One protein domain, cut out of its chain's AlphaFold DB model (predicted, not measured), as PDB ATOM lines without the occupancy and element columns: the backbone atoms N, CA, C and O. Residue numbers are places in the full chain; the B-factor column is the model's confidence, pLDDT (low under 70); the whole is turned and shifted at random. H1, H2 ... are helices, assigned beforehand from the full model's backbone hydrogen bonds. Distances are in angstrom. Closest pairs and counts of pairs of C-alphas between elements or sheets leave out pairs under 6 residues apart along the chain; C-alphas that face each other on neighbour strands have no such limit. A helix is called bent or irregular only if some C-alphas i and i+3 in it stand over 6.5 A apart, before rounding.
ATOM      1  N   LYS A 116     540.878 256.844 456.991       71.12
ATOM      2  CA  LYS A 116     540.326 257.827 457.953       71.12
ATOM      3  C   LYS A 116     541.275 258.132 459.111       71.12
ATOM      4  O   LYS A 116     541.242 259.227 459.660       71.12
ATOM      5  N   GLN A 117     542.092 257.156 459.490       77.94
ATOM      6  CA  GLN A 117     543.208 257.352 460.393       77.94
ATOM      7  C   GLN A 117     544.447 256.696 459.791       77.94
ATOM      8  O   GLN A 117     544.444 255.503 459.490       77.94
ATOM      9  N   VAL A 118     545.502 257.492 459.645       83.62
ATOM     10  CA  VAL A 118     546.762 257.062 459.035       83.62
ATOM     11  C   VAL A 118     547.462 256.043 459.921       83.62
ATOM     12  O   VAL A 118     547.879 255.004 459.431       83.62
ATOM     13  N   PHE A 119     547.553 256.294 461.226       91.19
ATOM     14  CA  PHE A 119     548.254 255.408 462.151       91.19
ATOM     15  C   PHE A 119     547.282 254.518 462.928       91.19
ATOM     16  O   PHE A 119     546.241 255.011 463.383       91.19
ATOM     17  N   PRO A 120     547.610 253.231 463.112       89.50
ATOM     18  CA  PRO A 120     546.776 252.325 463.872       89.50
ATOM     19  C   PRO A 120     546.756 252.678 465.361       89.50
ATOM     20  O   PRO A 120     547.757 253.104 465.941       89.50
ATOM     21  N   ASN A 121     545.601 252.475 465.993       86.50
ATOM     22  CA  ASN A 121     545.452 252.661 467.434       86.50
ATOM     23  C   ASN A 121     545.853 251.402 468.202       86.50
ATOM     24  O   ASN A 121     545.611 250.275 467.768       86.50
ATOM     25  N   ILE A 122     546.380 251.604 469.406       86.19
ATOM     26  CA  ILE A 122     546.552 250.526 470.374       86.19
ATOM     27  C   ILE A 122     545.179 250.167 470.950       86.19
ATOM     28  O   ILE A 122     544.462 251.040 471.438       86.19
ATOM     29  N   VAL A 123     544.814 248.885 470.891       82.00
ATOM     30  CA  VAL A 123     543.554 248.366 471.429       82.00
ATOM     31  C   VAL A 123     543.867 247.250 472.419       82.00
ATOM     32  O   VAL A 123     544.382 246.199 472.041       82.00
ATOM     33  N   THR A 124     543.550 247.468 473.695       76.38
ATOM     34  CA  THR A 124     543.749 246.487 474.767       76.38
ATOM     35  C   THR A 124     542.391 246.045 475.318       76.38
ATOM     36  O   THR A 124     541.554 246.852 475.710       76.38
ATOM     37  N   GLY A 125     542.118 244.739 475.279       66.62
ATOM     38  CA  GLY A 125     540.898 244.134 475.841       66.62
ATOM     39  C   GLY A 125     539.603 244.300 475.031       66.62
ATOM     40  O   GLY A 125     538.695 243.493 475.211       66.62
ATOM     41  N   ALA A 126     539.517 245.273 474.121       75.69
ATOM     42  CA  ALA A 126     538.371 245.470 473.230       75.69
ATOM     43  C   ALA A 126     538.599 244.882 471.825       75.69
ATOM     44  O   ALA A 126     539.722 244.572 471.423       75.69
ATOM     45  N   MET A 127     537.515 244.752 471.059       77.56
ATOM     46  CA  MET A 127     537.581 244.388 469.646       77.56
ATOM     47  C   MET A 127     538.249 245.507 468.838       77.56
ATOM     48  O   MET A 127     537.874 246.676 468.950       77.56
ATOM     49  N   ALA A 128     539.211 245.146 467.992       75.19
ATOM     50  CA  ALA A 128     539.861 246.088 467.093       75.19
ATOM     51  C   ALA A 128     538.897 246.485 465.965       75.19
ATOM     52  O   ALA A 128     538.408 245.633 465.224       75.19
ATOM     53  N   VAL A 129     538.607 247.781 465.843       76.88
ATOM     54  CA  VAL A 129     537.692 248.333 464.834       76.88
ATOM     55  C   VAL A 129     538.272 249.590 464.204       76.88
ATOM     56  O   VAL A 129     539.051 250.305 464.836       76.88
ATOM     57  N   GLY A 130     537.862 249.880 462.968       76.19
ATOM     58  CA  GLY A 130     538.346 251.048 462.235       76.19
ATOM     59  C   GLY A 130     539.870 251.043 462.164       76.19
ATOM     60  O   GLY A 130     540.463 250.067 461.725       76.19
ATOM     61  N   SER A 131     540.492 252.100 462.666       66.88
ATOM     62  CA  SER A 131     541.946 252.267 462.707       66.88
ATOM     63  C   SER A 131     542.687 251.327 463.655       66.88
ATOM     64  O   SER A 131     543.890 251.155 463.519       66.88
ATOM     65  N   GLY A 132     542.008 250.707 464.621       71.19
ATOM     66  CA  GLY A 132     542.615 249.652 465.436       71.19
ATOM     67  C   GLY A 132     542.760 248.326 464.683       71.19
ATOM     68  O   GLY A 132     543.506 247.460 465.124       71.19
ATOM     69  N   PHE A 133     542.039 248.152 463.569       81.44
ATOM     70  CA  PHE A 133     542.121 246.964 462.725       81.44
ATOM     71  C   PHE A 133     543.221 247.163 461.675       81.44
ATOM     72  O   PHE A 133     543.103 248.021 460.802       81.44
ATOM     73  N   TYR A 134     544.305 246.399 461.804       85.06
ATOM     74  CA  TYR A 134     545.472 246.471 460.930       85.06
ATOM     75  C   TYR A 134     545.577 245.222 460.056       85.06
ATOM     76  O   TYR A 134     545.384 244.116 460.573       85.06
ATOM     77  N   ASP A 135     545.956 245.420 458.787       83.19
ATOM     78  CA  ASP A 135     546.193 244.357 457.800       83.19
ATOM     79  C   ASP A 135     544.922 243.493 457.550       83.19
ATOM     80  O   ASP A 135     543.795 243.906 457.854       83.19
ATOM     81  N   ARG A 136     545.097 242.274 457.024       86.88
ATOM     82  CA  ARG A 136     544.108 241.212 456.790       86.88
ATOM     83  C   ARG A 136     543.273 241.377 455.526       86.88
ATOM     84  O   ARG A 136     542.274 240.670 455.370       86.88
ATOM     85  N   ASP A 341     553.064 237.970 459.682       89.50
ATOM     86  CA  ASP A 341     554.432 237.635 459.319       89.50
ATOM     87  C   ASP A 341     555.403 238.680 459.896       89.50
ATOM     88  O   ASP A 341     555.018 239.608 460.612       89.50
ATOM     89  N   THR A 342     556.697 238.477 459.654       90.75
ATOM     90  CA  THR A 342     557.734 239.340 460.235       90.75
ATOM     91  C   THR A 342     557.639 240.769 459.709       90.75
ATOM     92  O   THR A 342     557.771 241.705 460.491       90.75
ATOM     93  N   GLU A 343     557.378 240.933 458.415       92.62
ATOM     94  CA  GLU A 343     557.302 242.242 457.768       92.62
ATOM     95  C   GLU A 343     556.081 243.018 458.268       92.62
ATOM     96  O   GLU A 343     556.223 244.112 458.806       92.62
ATOM     97  N   THR A 344     554.908 242.383 458.249       92.44
ATOM     98  CA  THR A 344     553.647 242.943 458.753       92.44
ATOM     99  C   THR A 344     553.750 243.337 460.228       92.44
ATOM    100  O   THR A 344     553.223 244.372 460.643       92.44
ATOM    101  N   ALA A 345     554.424 242.526 461.052       94.19
ATOM    102  CA  ALA A 345     554.630 242.838 462.463       94.19
ATOM    103  C   ALA A 345     555.543 244.059 462.653       94.19
ATOM    104  O   ALA A 345     555.234 244.922 463.477       94.19
ATOM    105  N   ASP A 346     556.636 244.148 461.893       95.81
ATOM    106  CA  ASP A 346     557.570 245.272 461.949       95.81
ATOM    107  C   ASP A 346     556.896 246.573 461.481       95.81
ATOM    108  O   ASP A 346     557.005 247.599 462.157       95.81
ATOM    109  N   GLU A 347     556.138 246.527 460.382       95.38
ATOM    110  CA  GLU A 347     555.331 247.650 459.896       95.38
ATOM    111  C   GLU A 347     554.297 248.099 460.930       95.38
ATOM    112  O   GLU A 347     554.151 249.293 461.197       95.38
ATOM    113  N   PHE A 348     553.592 247.147 461.546       95.06
ATOM    114  CA  PHE A 348     552.601 247.444 462.569       95.06
ATOM    115  C   PHE A 348     553.235 248.136 463.783       95.06
ATOM    116  O   PHE A 348     552.722 249.161 464.240       95.06
ATOM    117  N   ILE A 349     554.365 247.622 464.286       96.75
ATOM    118  CA  ILE A 349     555.117 248.238 465.391       96.75
ATOM    119  C   ILE A 349     555.542 249.659 465.013       96.75
ATOM    120  O   ILE A 349     555.293 250.593 465.781       96.75
ATOM    121  N   PHE A 350     556.144 249.828 463.831       97.19
ATOM    122  CA  PHE A 350     556.571 251.126 463.315       97.19
ATOM    123  C   PHE A 350     555.405 252.120 463.274       97.19
ATOM    124  O   PHE A 350     555.482 253.190 463.875       97.19
ATOM    125  N   LEU A 351     554.294 251.755 462.632       95.81
ATOM    126  CA  LEU A 351     553.149 252.642 462.445       95.81
ATOM    127  C   LEU A 351     552.458 253.005 463.764       95.81
ATOM    128  O   LEU A 351     552.059 254.158 463.943       95.81
ATOM    129  N   VAL A 352     552.331 252.057 464.701       95.81
ATOM    130  CA  VAL A 352     551.789 252.335 466.039       95.81
ATOM    131  C   VAL A 352     552.666 253.357 466.765       95.81
ATOM    132  O   VAL A 352     552.155 254.370 467.246       95.81
ATOM    133  N   LEU A 353     553.979 253.120 466.842       96.62
ATOM    134  CA  LEU A 353     554.905 254.008 467.554       96.62
ATOM    135  C   LEU A 353     554.989 255.384 466.885       96.62
ATOM    136  O   LEU A 353     554.933 256.406 467.575       96.62
ATOM    137  N   ALA A 354     554.997 255.419 465.552       95.69
ATOM    138  CA  ALA A 354     554.982 256.654 464.785       95.69
ATOM    139  C   ALA A 354     553.728 257.497 465.059       95.69
ATOM    140  O   ALA A 354     553.839 258.714 465.240       95.69
ATOM    141  N   GLY A 355     552.558 256.854 465.161       94.00
ATOM    142  CA  GLY A 355     551.299 257.497 465.544       94.00
ATOM    143  C   GLY A 355     551.285 258.011 466.984       94.00
ATOM    144  O   GLY A 355     550.606 258.991 467.287       94.00
ATOM    145  N   GLN A 356     552.077 257.402 467.868       94.75
ATOM    146  CA  GLN A 356     552.311 257.885 469.232       94.75
ATOM    147  C   GLN A 356     553.441 258.920 469.323       94.75
ATOM    148  O   GLN A 356     553.776 259.347 470.430       94.75
ATOM    149  N   LYS A 357     553.994 259.351 468.178       95.50
ATOM    150  CA  LYS A 357     555.118 260.293 468.073       95.50
ATOM    151  C   LYS A 357     556.368 259.791 468.797       95.50
ATOM    152  O   LYS A 357     557.113 260.577 469.381       95.50
ATOM    153  N   ILE A 358     556.578 258.479 468.795       97.06
ATOM    154  CA  ILE A 358     557.757 257.835 469.366       97.06
ATOM    155  C   ILE A 358     558.667 257.435 468.215       97.06
ATOM    156  O   ILE A 358     558.306 256.611 467.381       97.06
ATOM    157  N   VAL A 359     559.859 258.017 468.206       96.62
ATOM    158  CA  VAL A 359     560.932 257.687 467.274       96.62
ATOM    159  C   VAL A 359     561.500 256.331 467.664       96.62
ATOM    160  O   VAL A 359     561.948 256.143 468.805       96.62
ATOM    161  N   THR A 360     561.488 255.409 466.707       96.06
ATOM    162  CA  THR A 360     561.989 254.044 466.854       96.06
ATOM    163  C   THR A 360     562.952 253.707 465.724       96.06
ATOM    164  O   THR A 360     562.714 254.051 464.573       96.06
ATOM    165  N   SER A 361     564.037 253.021 466.061       95.62
ATOM    166  CA  SER A 361     564.991 252.457 465.099       95.62
ATOM    167  C   SER A 361     564.621 251.019 464.723       95.62
ATOM    168  O   SER A 361     563.859 250.358 465.439       95.62
ATOM    169  N   LYS A 362     565.206 250.495 463.637       95.38
ATOM    170  CA  LYS A 362     564.993 249.096 463.230       95.38
ATOM    171  C   LYS A 362     565.440 248.100 464.301       95.38
ATOM    172  O   LYS A 362     564.688 247.178 464.607       95.38
ATOM    173  N   SER A 363     566.594 248.330 464.928       95.69
ATOM    174  CA  SER A 363     567.106 247.476 466.006       95.69
ATOM    175  C   SER A 363     566.161 247.398 467.211       95.69
ATOM    176  O   SER A 363     566.064 246.365 467.868       95.69
ATOM    177  N   GLU A 364     565.431 248.476 467.510       97.06
ATOM    178  CA  GLU A 364     564.459 248.494 468.609       97.06
ATOM    179  C   GLU A 364     563.164 247.761 468.248       97.06
ATOM    180  O   GLU A 364     562.597 247.073 469.095       97.06
ATOM    181  N   ILE A 365     562.727 247.846 466.986       97.12
ATOM    182  CA  ILE A 365     561.617 247.036 466.462       97.12
ATOM    183  C   ILE A 365     561.985 245.546 466.525       97.12
ATOM    184  O   ILE A 365     561.204 244.736 467.028       97.12
ATOM    185  N   ASP A 366     563.205 245.191 466.110       96.38
ATOM    186  CA  ASP A 366     563.716 243.820 466.203       96.38
ATOM    187  C   ASP A 366     563.805 243.325 467.647       96.38
ATOM    188  O   ASP A 366     563.469 242.168 467.920       96.38
ATOM    189  N   LEU A 367     564.189 244.190 468.590       97.25
ATOM    190  CA  LEU A 367     564.176 243.874 470.016       97.25
ATOM    191  C   LEU A 367     562.753 243.587 470.515       97.25
ATOM    192  O   LEU A 367     562.533 242.565 471.165       97.25
ATOM    193  N   ILE A 368     561.773 244.434 470.180       97.19
ATOM    194  CA  ILE A 368     560.363 244.228 470.555       97.19
ATOM    195  C   ILE A 368     559.852 242.886 470.025       97.19
ATOM    196  O   ILE A 368     559.261 242.103 470.774       97.19
ATOM    197  N   ARG A 369     560.117 242.595 468.747       95.38
ATOM    198  CA  ARG A 369     559.721 241.340 468.102       95.38
ATOM    199  C   ARG A 369     560.419 240.128 468.726       95.38
ATOM    200  O   ARG A 369     559.793 239.098 468.954       95.38
ATOM    201  N   THR A 370     561.698 240.251 469.067       95.56
ATOM    202  CA  THR A 370     562.452 239.187 469.747       95.56
ATOM    203  C   THR A 370     561.889 238.906 471.141       95.56
ATOM    204  O   THR A 370     561.724 237.748 471.527       95.56
ATOM    205  N   LEU A 371     561.543 239.955 471.892       95.31
ATOM    206  CA  LEU A 371     560.976 239.827 473.232       95.31
ATOM    207  C   LEU A 371     559.593 239.171 473.213       95.31
ATOM    208  O   LEU A 371     559.349 238.291 474.042       95.31
ATOM    209  N   ILE A 372     558.724 239.550 472.267       92.75
ATOM    210  CA  ILE A 372     557.372 238.983 472.148       92.75
ATOM    211  C   ILE A 372     557.377 237.562 471.562       92.75
ATOM    212  O   ILE A 372     556.499 236.756 471.878       92.75
ATOM    213  N   GLY A 373     558.375 237.227 470.739       93.00
ATOM    214  CA  GLY A 373     558.425 235.980 469.982       93.00
ATOM    215  C   GLY A 373     557.435 236.005 468.817       93.00
ATOM    216  O   GLY A 373     557.473 236.898 467.973       93.00
ATOM    217  N   LYS A 374     556.533 235.020 468.750       90.31
ATOM    218  CA  LYS A 374     555.479 235.007 467.726       90.31
ATOM    219  C   LYS A 374     554.562 236.238 467.879       90.31
ATOM    220  O   LYS A 374     554.028 236.444 468.971       90.31
ATOM    221  N   PRO A 375     554.331 237.033 466.814       89.12
ATOM    222  CA  PRO A 375     553.625 238.314 466.901       89.12
ATOM    223  C   PRO A 375     552.102 238.118 466.973       89.12
ATOM    224  O   PRO A 375     551.362 238.390 466.028       89.12
ATOM    225  N   ILE A 376     551.618 237.615 468.108       89.00
ATOM    226  CA  ILE A 376     550.182 237.498 468.390       89.00
ATOM    227  C   ILE A 376     549.621 238.918 468.576       89.00
ATOM    228  O   ILE A 376     550.044 239.597 469.519       89.00
ATOM    229  N   PRO A 377     548.656 239.372 467.745       88.19
ATOM    230  CA  PRO A 377     548.235 240.775 467.707       88.19
ATOM    231  C   PRO A 377     547.861 241.355 469.075       88.19
ATOM    232  O   PRO A 377     548.344 242.419 469.452       88.19
ATOM    233  N   TYR A 378     547.066 240.632 469.869       87.44
ATOM    234  CA  TYR A 378     546.668 241.070 471.212       87.44
ATOM    235  C   TYR A 378     547.860 241.330 472.145       87.44
ATOM    236  O   TYR A 378     547.905 242.353 472.824       87.44
ATOM    237  N   PHE A 379     548.834 240.418 472.180       88.69
ATOM    238  CA  PHE A 379     550.007 240.561 473.043       88.69
ATOM    239  C   PHE A 379     550.936 241.670 472.558       88.69
ATOM    240  O   PHE A 379     551.508 242.390 473.375       88.69
ATOM    241  N   LEU A 380     551.029 241.852 471.240       92.00
ATOM    242  CA  LEU A 380     551.777 242.950 470.648       92.00
ATOM    243  C   LEU A 380     551.166 244.307 471.027       92.00
ATOM    244  O   LEU A 380     551.890 245.186 471.484       92.00
ATOM    245  N   HIS A 381     549.838 244.456 470.952       91.19
ATOM    246  CA  HIS A 381     549.148 245.661 471.426       91.19
ATOM    247  C   HIS A 381     549.420 245.954 472.907       91.19
ATOM    248  O   HIS A 381     549.701 247.098 473.249       91.19
ATOM    249  N   LEU A 382     549.369 244.941 473.780       90.38
ATOM    250  CA  LEU A 382     549.664 245.117 475.208       90.38
ATOM    251  C   LEU A 382     551.097 245.591 475.451       90.38
ATOM    252  O   LEU A 382     551.333 246.452 476.298       90.38
ATOM    253  N   PHE A 383     552.059 245.033 474.715       93.62
ATOM    254  CA  PHE A 383     553.450 245.423 474.878       93.62
ATOM    255  C   PHE A 383     553.695 246.850 474.374       93.62
ATOM    256  O   PHE A 383     554.318 247.652 475.070       93.62
ATOM    257  N   LEU A 384     553.138 247.196 473.210       95.06
ATOM    258  CA  LEU A 384     553.227 248.544 472.653       95.06
ATOM    259  C   LEU A 384     552.537 249.579 473.547       95.06
ATOM    260  O   LEU A 384     553.075 250.670 473.704       95.06
ATOM    261  N   ASP A 385     551.412 249.243 474.186       93.19
ATOM    262  CA  ASP A 385     550.760 250.109 475.180       93.19
ATOM    263  C   ASP A 385     551.706 250.452 476.335       93.19
ATOM    264  O   ASP A 385     551.921 251.624 476.661       93.19
ATOM    265  N   ALA A 386     552.345 249.425 476.903       93.00
ATOM    266  CA  ALA A 386     553.291 249.588 477.999       93.00
ATOM    267  C   ALA A 386     554.503 250.440 477.582       93.00
ATOM    268  O   ALA A 386     554.877 251.364 478.306       93.00
ATOM    269  N   ILE A 387     555.069 250.186 476.395       95.81
ATOM    270  CA  ILE A 387     556.174 250.979 475.831       95.81
ATOM    271  C   ILE A 387     555.754 252.435 475.646       95.81
ATOM    272  O   ILE A 387     556.456 253.344 476.095       95.81
ATOM    273  N   CYS A 388     554.597 252.675 475.028       95.50
ATOM    274  CA  CYS A 388     554.117 254.020 474.740       95.50
ATOM    275  C   CYS A 388     553.882 254.819 476.018       95.50
ATOM    276  O   CYS A 388     554.296 255.977 476.110       95.50
ATOM    277  N   ARG A 389     553.253 254.203 477.022       93.38
ATOM    278  CA  ARG A 389     553.025 254.831 478.323       93.38
ATOM    279  C   ARG A 389     554.342 255.207 478.998       93.38
ATOM    280  O   ARG A 389     554.525 256.367 479.361       93.38
ATOM    281  N   THR A 390     555.283 254.269 479.107       94.56
ATOM    282  CA  THR A 390     556.567 254.533 479.774       94.56
ATOM    283  C   THR A 390     557.420 255.543 479.001       94.56
ATOM    284  O   THR A 390     558.035 256.414 479.615       94.56
ATOM    285  N   CYS A 391     557.416 255.512 477.663       95.69
ATOM    286  CA  CYS A 391     558.134 256.500 476.853       95.69
ATOM    287  C   CYS A 391     557.546 257.908 477.001       95.69
ATOM    288  O   CYS A 391     558.297 258.879 477.025       95.69
ATOM    289  N   LYS A 392     556.221 258.054 477.121       94.31
ATOM    290  CA  LYS A 392     555.588 259.362 477.362       94.31
ATOM    291  C   LYS A 392     555.928 259.920 478.742       94.31
ATOM    292  O   LYS A 392     556.160 261.119 478.868       94.31
ATOM    293  N   GLU A 393     556.004 259.056 479.752       94.00
ATOM    294  CA  GLU A 393     556.392 259.434 481.116       94.00
ATOM    295  C   GLU A 393     557.877 259.840 481.192       94.00
ATOM    296  O   GLU A 393     558.205 260.880 481.764       94.00
ATOM    297  N   LYS A 394     558.781 259.063 480.577       94.31
ATOM    298  CA  LYS A 394     560.239 259.288 480.642       94.31
ATOM    299  C   LYS A 394     560.816 260.179 479.540       94.31
ATOM    300  O   LYS A 394     561.948 260.634 479.660       94.31
ATOM    301  N   LYS A 395     560.062 260.426 478.469       93.12
ATOM    302  CA  LYS A 395     560.464 261.091 477.211       93.12
ATOM    303  C   LYS A 395     561.471 260.323 476.342       93.12
ATOM    304  O   LYS A 395     561.537 260.588 475.142       93.12
ATOM    305  N   SER A 396     562.216 259.373 476.900       95.06
ATOM    306  CA  SER A 396     563.102 258.462 476.170       95.06
ATOM    307  C   SER A 396     563.174 257.088 476.834       95.06
ATOM    308  O   SER A 396     562.862 256.947 478.016       95.06
ATOM    309  N   LEU A 397     563.564 256.081 476.049       95.88
ATOM    310  CA  LEU A 397     563.811 254.708 476.486       95.88
ATOM    311  C   LEU A 397     565.072 254.161 475.813       95.88
ATOM    312  O   LEU A 397     565.245 254.300 474.600       95.88
ATOM    313  N   SER A 398     565.915 253.499 476.594       95.75
ATOM    314  CA  SER A 398     567.010 252.645 476.123       95.75
ATOM    315  C   SER A 398     566.535 251.216 475.827       95.75
ATOM    316  O   SER A 398     565.478 250.795 476.295       95.75
ATOM    317  N   SER A 399     567.343 250.430 475.107       94.62
ATOM    318  CA  SER A 399     567.074 249.004 474.854       94.62
ATOM    319  C   SER A 399     566.854 248.207 476.145       94.62
ATOM    320  O   SER A 399     565.878 247.469 476.256       94.62
ATOM    321  N   ASN A 400     567.677 248.449 477.173       95.75
ATOM    322  CA  ASN A 400     567.529 247.812 478.488       95.75
ATOM    323  C   ASN A 400     566.195 248.168 479.165       95.75
ATOM    324  O   ASN A 400     565.633 247.368 479.908       95.75
ATOM    325  N   GLU A 401     565.667 249.370 478.929       96.06
ATOM    326  CA  GLU A 401     564.361 249.762 479.460       96.06
ATOM    327  C   GLU A 401     563.208 249.107 478.700       96.06
ATOM    328  O   GLU A 401     562.214 248.762 479.329       96.06
ATOM    329  N   ILE A 402     563.338 248.868 477.391       96.25
ATOM    330  CA  ILE A 402     562.356 248.087 476.618       96.25
ATOM    331  C   ILE A 402     562.277 246.655 477.168       96.25
ATOM    332  O   ILE A 402     561.181 246.156 477.436       96.25
ATOM    333  N   GLU A 403     563.426 246.020 477.417       95.94
ATOM    334  CA  GLU A 403     563.488 244.710 478.080       95.94
ATOM    335  C   GLU A 403     562.874 244.759 479.485       95.94
ATOM    336  O   GLU A 403     562.071 243.901 479.858       95.94
ATOM    337  N   SER A 404     563.194 245.800 480.258       94.50
ATOM    338  CA  SER A 404     562.632 245.996 481.592       94.50
ATOM    339  C   SER A 404     561.107 246.137 481.560       94.50
ATOM    340  O   SER A 404     560.430 245.553 482.400       94.50
ATOM    341  N   ILE A 405     560.534 246.833 480.576       94.38
ATOM    342  CA  ILE A 405     559.077 246.945 480.406       94.38
ATOM    343  C   ILE A 405     558.466 245.569 480.119       94.38
ATOM    344  O   ILE A 405     557.450 245.215 480.725       94.38
ATOM    345  N   TYR A 406     559.092 244.760 479.261       94.19
ATOM    346  CA  TYR A 406     558.637 243.393 479.001       94.19
ATOM    347  C   TYR A 406     558.604 242.562 480.292       94.19
ATOM    348  O   TYR A 406     557.558 242.043 480.688       94.19
ATOM    349  N   PHE A 407     559.728 242.486 481.008       91.88
ATOM    350  CA  PHE A 407     559.808 241.655 482.203       91.88
ATOM    351  C   PHE A 407     559.030 242.244 483.379       91.88
ATOM    352  O   PHE A 407     558.315 241.519 484.053       91.88
ATOM    353  N   HIS A 408     559.102 243.535 483.672       88.31
ATOM    354  CA  HIS A 408     558.533 244.089 484.905       88.31
ATOM    355  C   HIS A 408     557.116 244.633 484.757       88.31
ATOM    356  O   HIS A 408     556.392 244.621 485.751       88.31
ATOM    357  N   HIS A 409     556.695 245.076 483.569       86.12
ATOM    358  CA  HIS A 409     555.329 245.566 483.354       86.12
ATOM    359  C   HIS A 409     554.466 244.476 482.720       86.12
ATOM    360  O   HIS A 409     553.497 244.028 483.335       86.12
ATOM    361  N   LEU A 410     554.847 243.990 481.533       86.88
ATOM    362  CA  LEU A 410     554.037 243.027 480.782       86.88
ATOM    363  C   LEU A 410     553.991 241.645 481.446       86.88
ATOM    364  O   LEU A 410     552.952 241.002 481.400       86.88
ATOM    365  N   LEU A 411     555.070 241.208 482.099       87.50
ATOM    366  CA  LEU A 411     555.101 239.989 482.918       87.50
ATOM    367  C   LEU A 411     554.994 240.275 484.427       87.50
ATOM    368  O   LEU A 411     555.144 239.362 485.240       87.50
TER     369      LEU A 411
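AT A GLANCE: This is residues 116 to 136 and 341 to 411 of the 514 residues of an uncharacterized protein of Desulfobacteraceae bacterium (UniProt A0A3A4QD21). Four helices pack as a compact ring in two crossed layers: H3, the longest, and H1 make one layer and run broadly the same way, while H2 and H4 lie side by side in the other, steeply crossed to them. A looped stretch with no named element, residues 116 to 136, lies on the H1 and H3 side of this body, away from H2 and H4. The printed part has 92 residues with four named helices, H1, H2, H3 and H4 in chain order, and no named strand; its class is all helix. The whole is compact, with a radius of gyration of the C-alphas of 12.2 A, and its outline is rounded, spanning 34 by 26 by 25 A.

IN THESE COORDINATES: Begin with the longest helix, H3, residues 377 to 394: find C-alpha 377 at (548.235, 240.775, 467.707), and from there the helix runs 25.6 A to C-alpha 394 at (560.239, 259.288, 480.642). Look next at H1, residues 342 to 355, which starts with C-alpha 342 at (557.734, 239.340, 460.235) and measures 20.0 A. H2, residues 362 to 372, measures 15.5 A from first to last C-alpha. H4, residues 399 to 410, also measures 15.5 A, and you find its last C-alpha, that of Leu 410, at (554.037, 243.027, 480.782). H4 is neither bent nor irregular, but only just: C-alphas 407 and 410 are 6.1 A apart.

HOW THE PARTS SIT: From H3, look first to H4, which it touches with residues 382 to 387 alone; the closest C-alphas are those of Phe 383 and Leu 410, 6.4 A apart. The two run opposite ways at a steep tilt of 62 degrees. H3 also touches H1, here with residues 384 to 388 alone, while H1 touches H3 with residues 349 to 353 alone. Their closest C-alphas, those of Leu 353 and Cys 388, are 7.2 A apart. H1 and H3 run the same way at a tilt of 36 degrees, only just steep. H2 is close to H3 but not clearly touching it: the closest C-alphas, those of Ile 372 and Leu 380, are 7.0 A apart, and the two helices run opposite ways at a steep tilt of 56 degrees. H2 touches H4, with the C-alphas of Glu 364 and Ser 399 closest at 6.8 A; these two run the same way at a shallow tilt of 28 degrees. H1 touches H2 with residues 345 to 350 alone, and the C-alphas of Asp 346 and Ile 365 come closest, at 6.3 A. They run opposite ways at a steep tilt of 69.7 degrees, only just short of about perpendicular. H1 and H4 are apart. The packing of the helices is mostly crossed, that is, most touching pairs are not at a shallow tilt. In the backbones of H1, H2, H3 and H4 each O i to N i+4 pair is within hydrogen-bond range.

THE WHOLE: The two C-alphas farthest apart are those of Lys 116 and Asn 400, at 35.5 A. Residues 137 to 340 are cut out and not printed; look across this cut from C-alpha 136 to C-alpha 341 and the gap is 11.2 A. The links from H2 to H3 and from H3 to H4 are tight, with 4 residues each, and that from H1 to H2 is short, with 6 residues. The C-alphas of residues 116 to 136 lie 8 to 21 A from the mean of the C-alphas. The mean pLDDT of the printed part is 90.5, and this model's confidence is under 70 at residues 125 and 131.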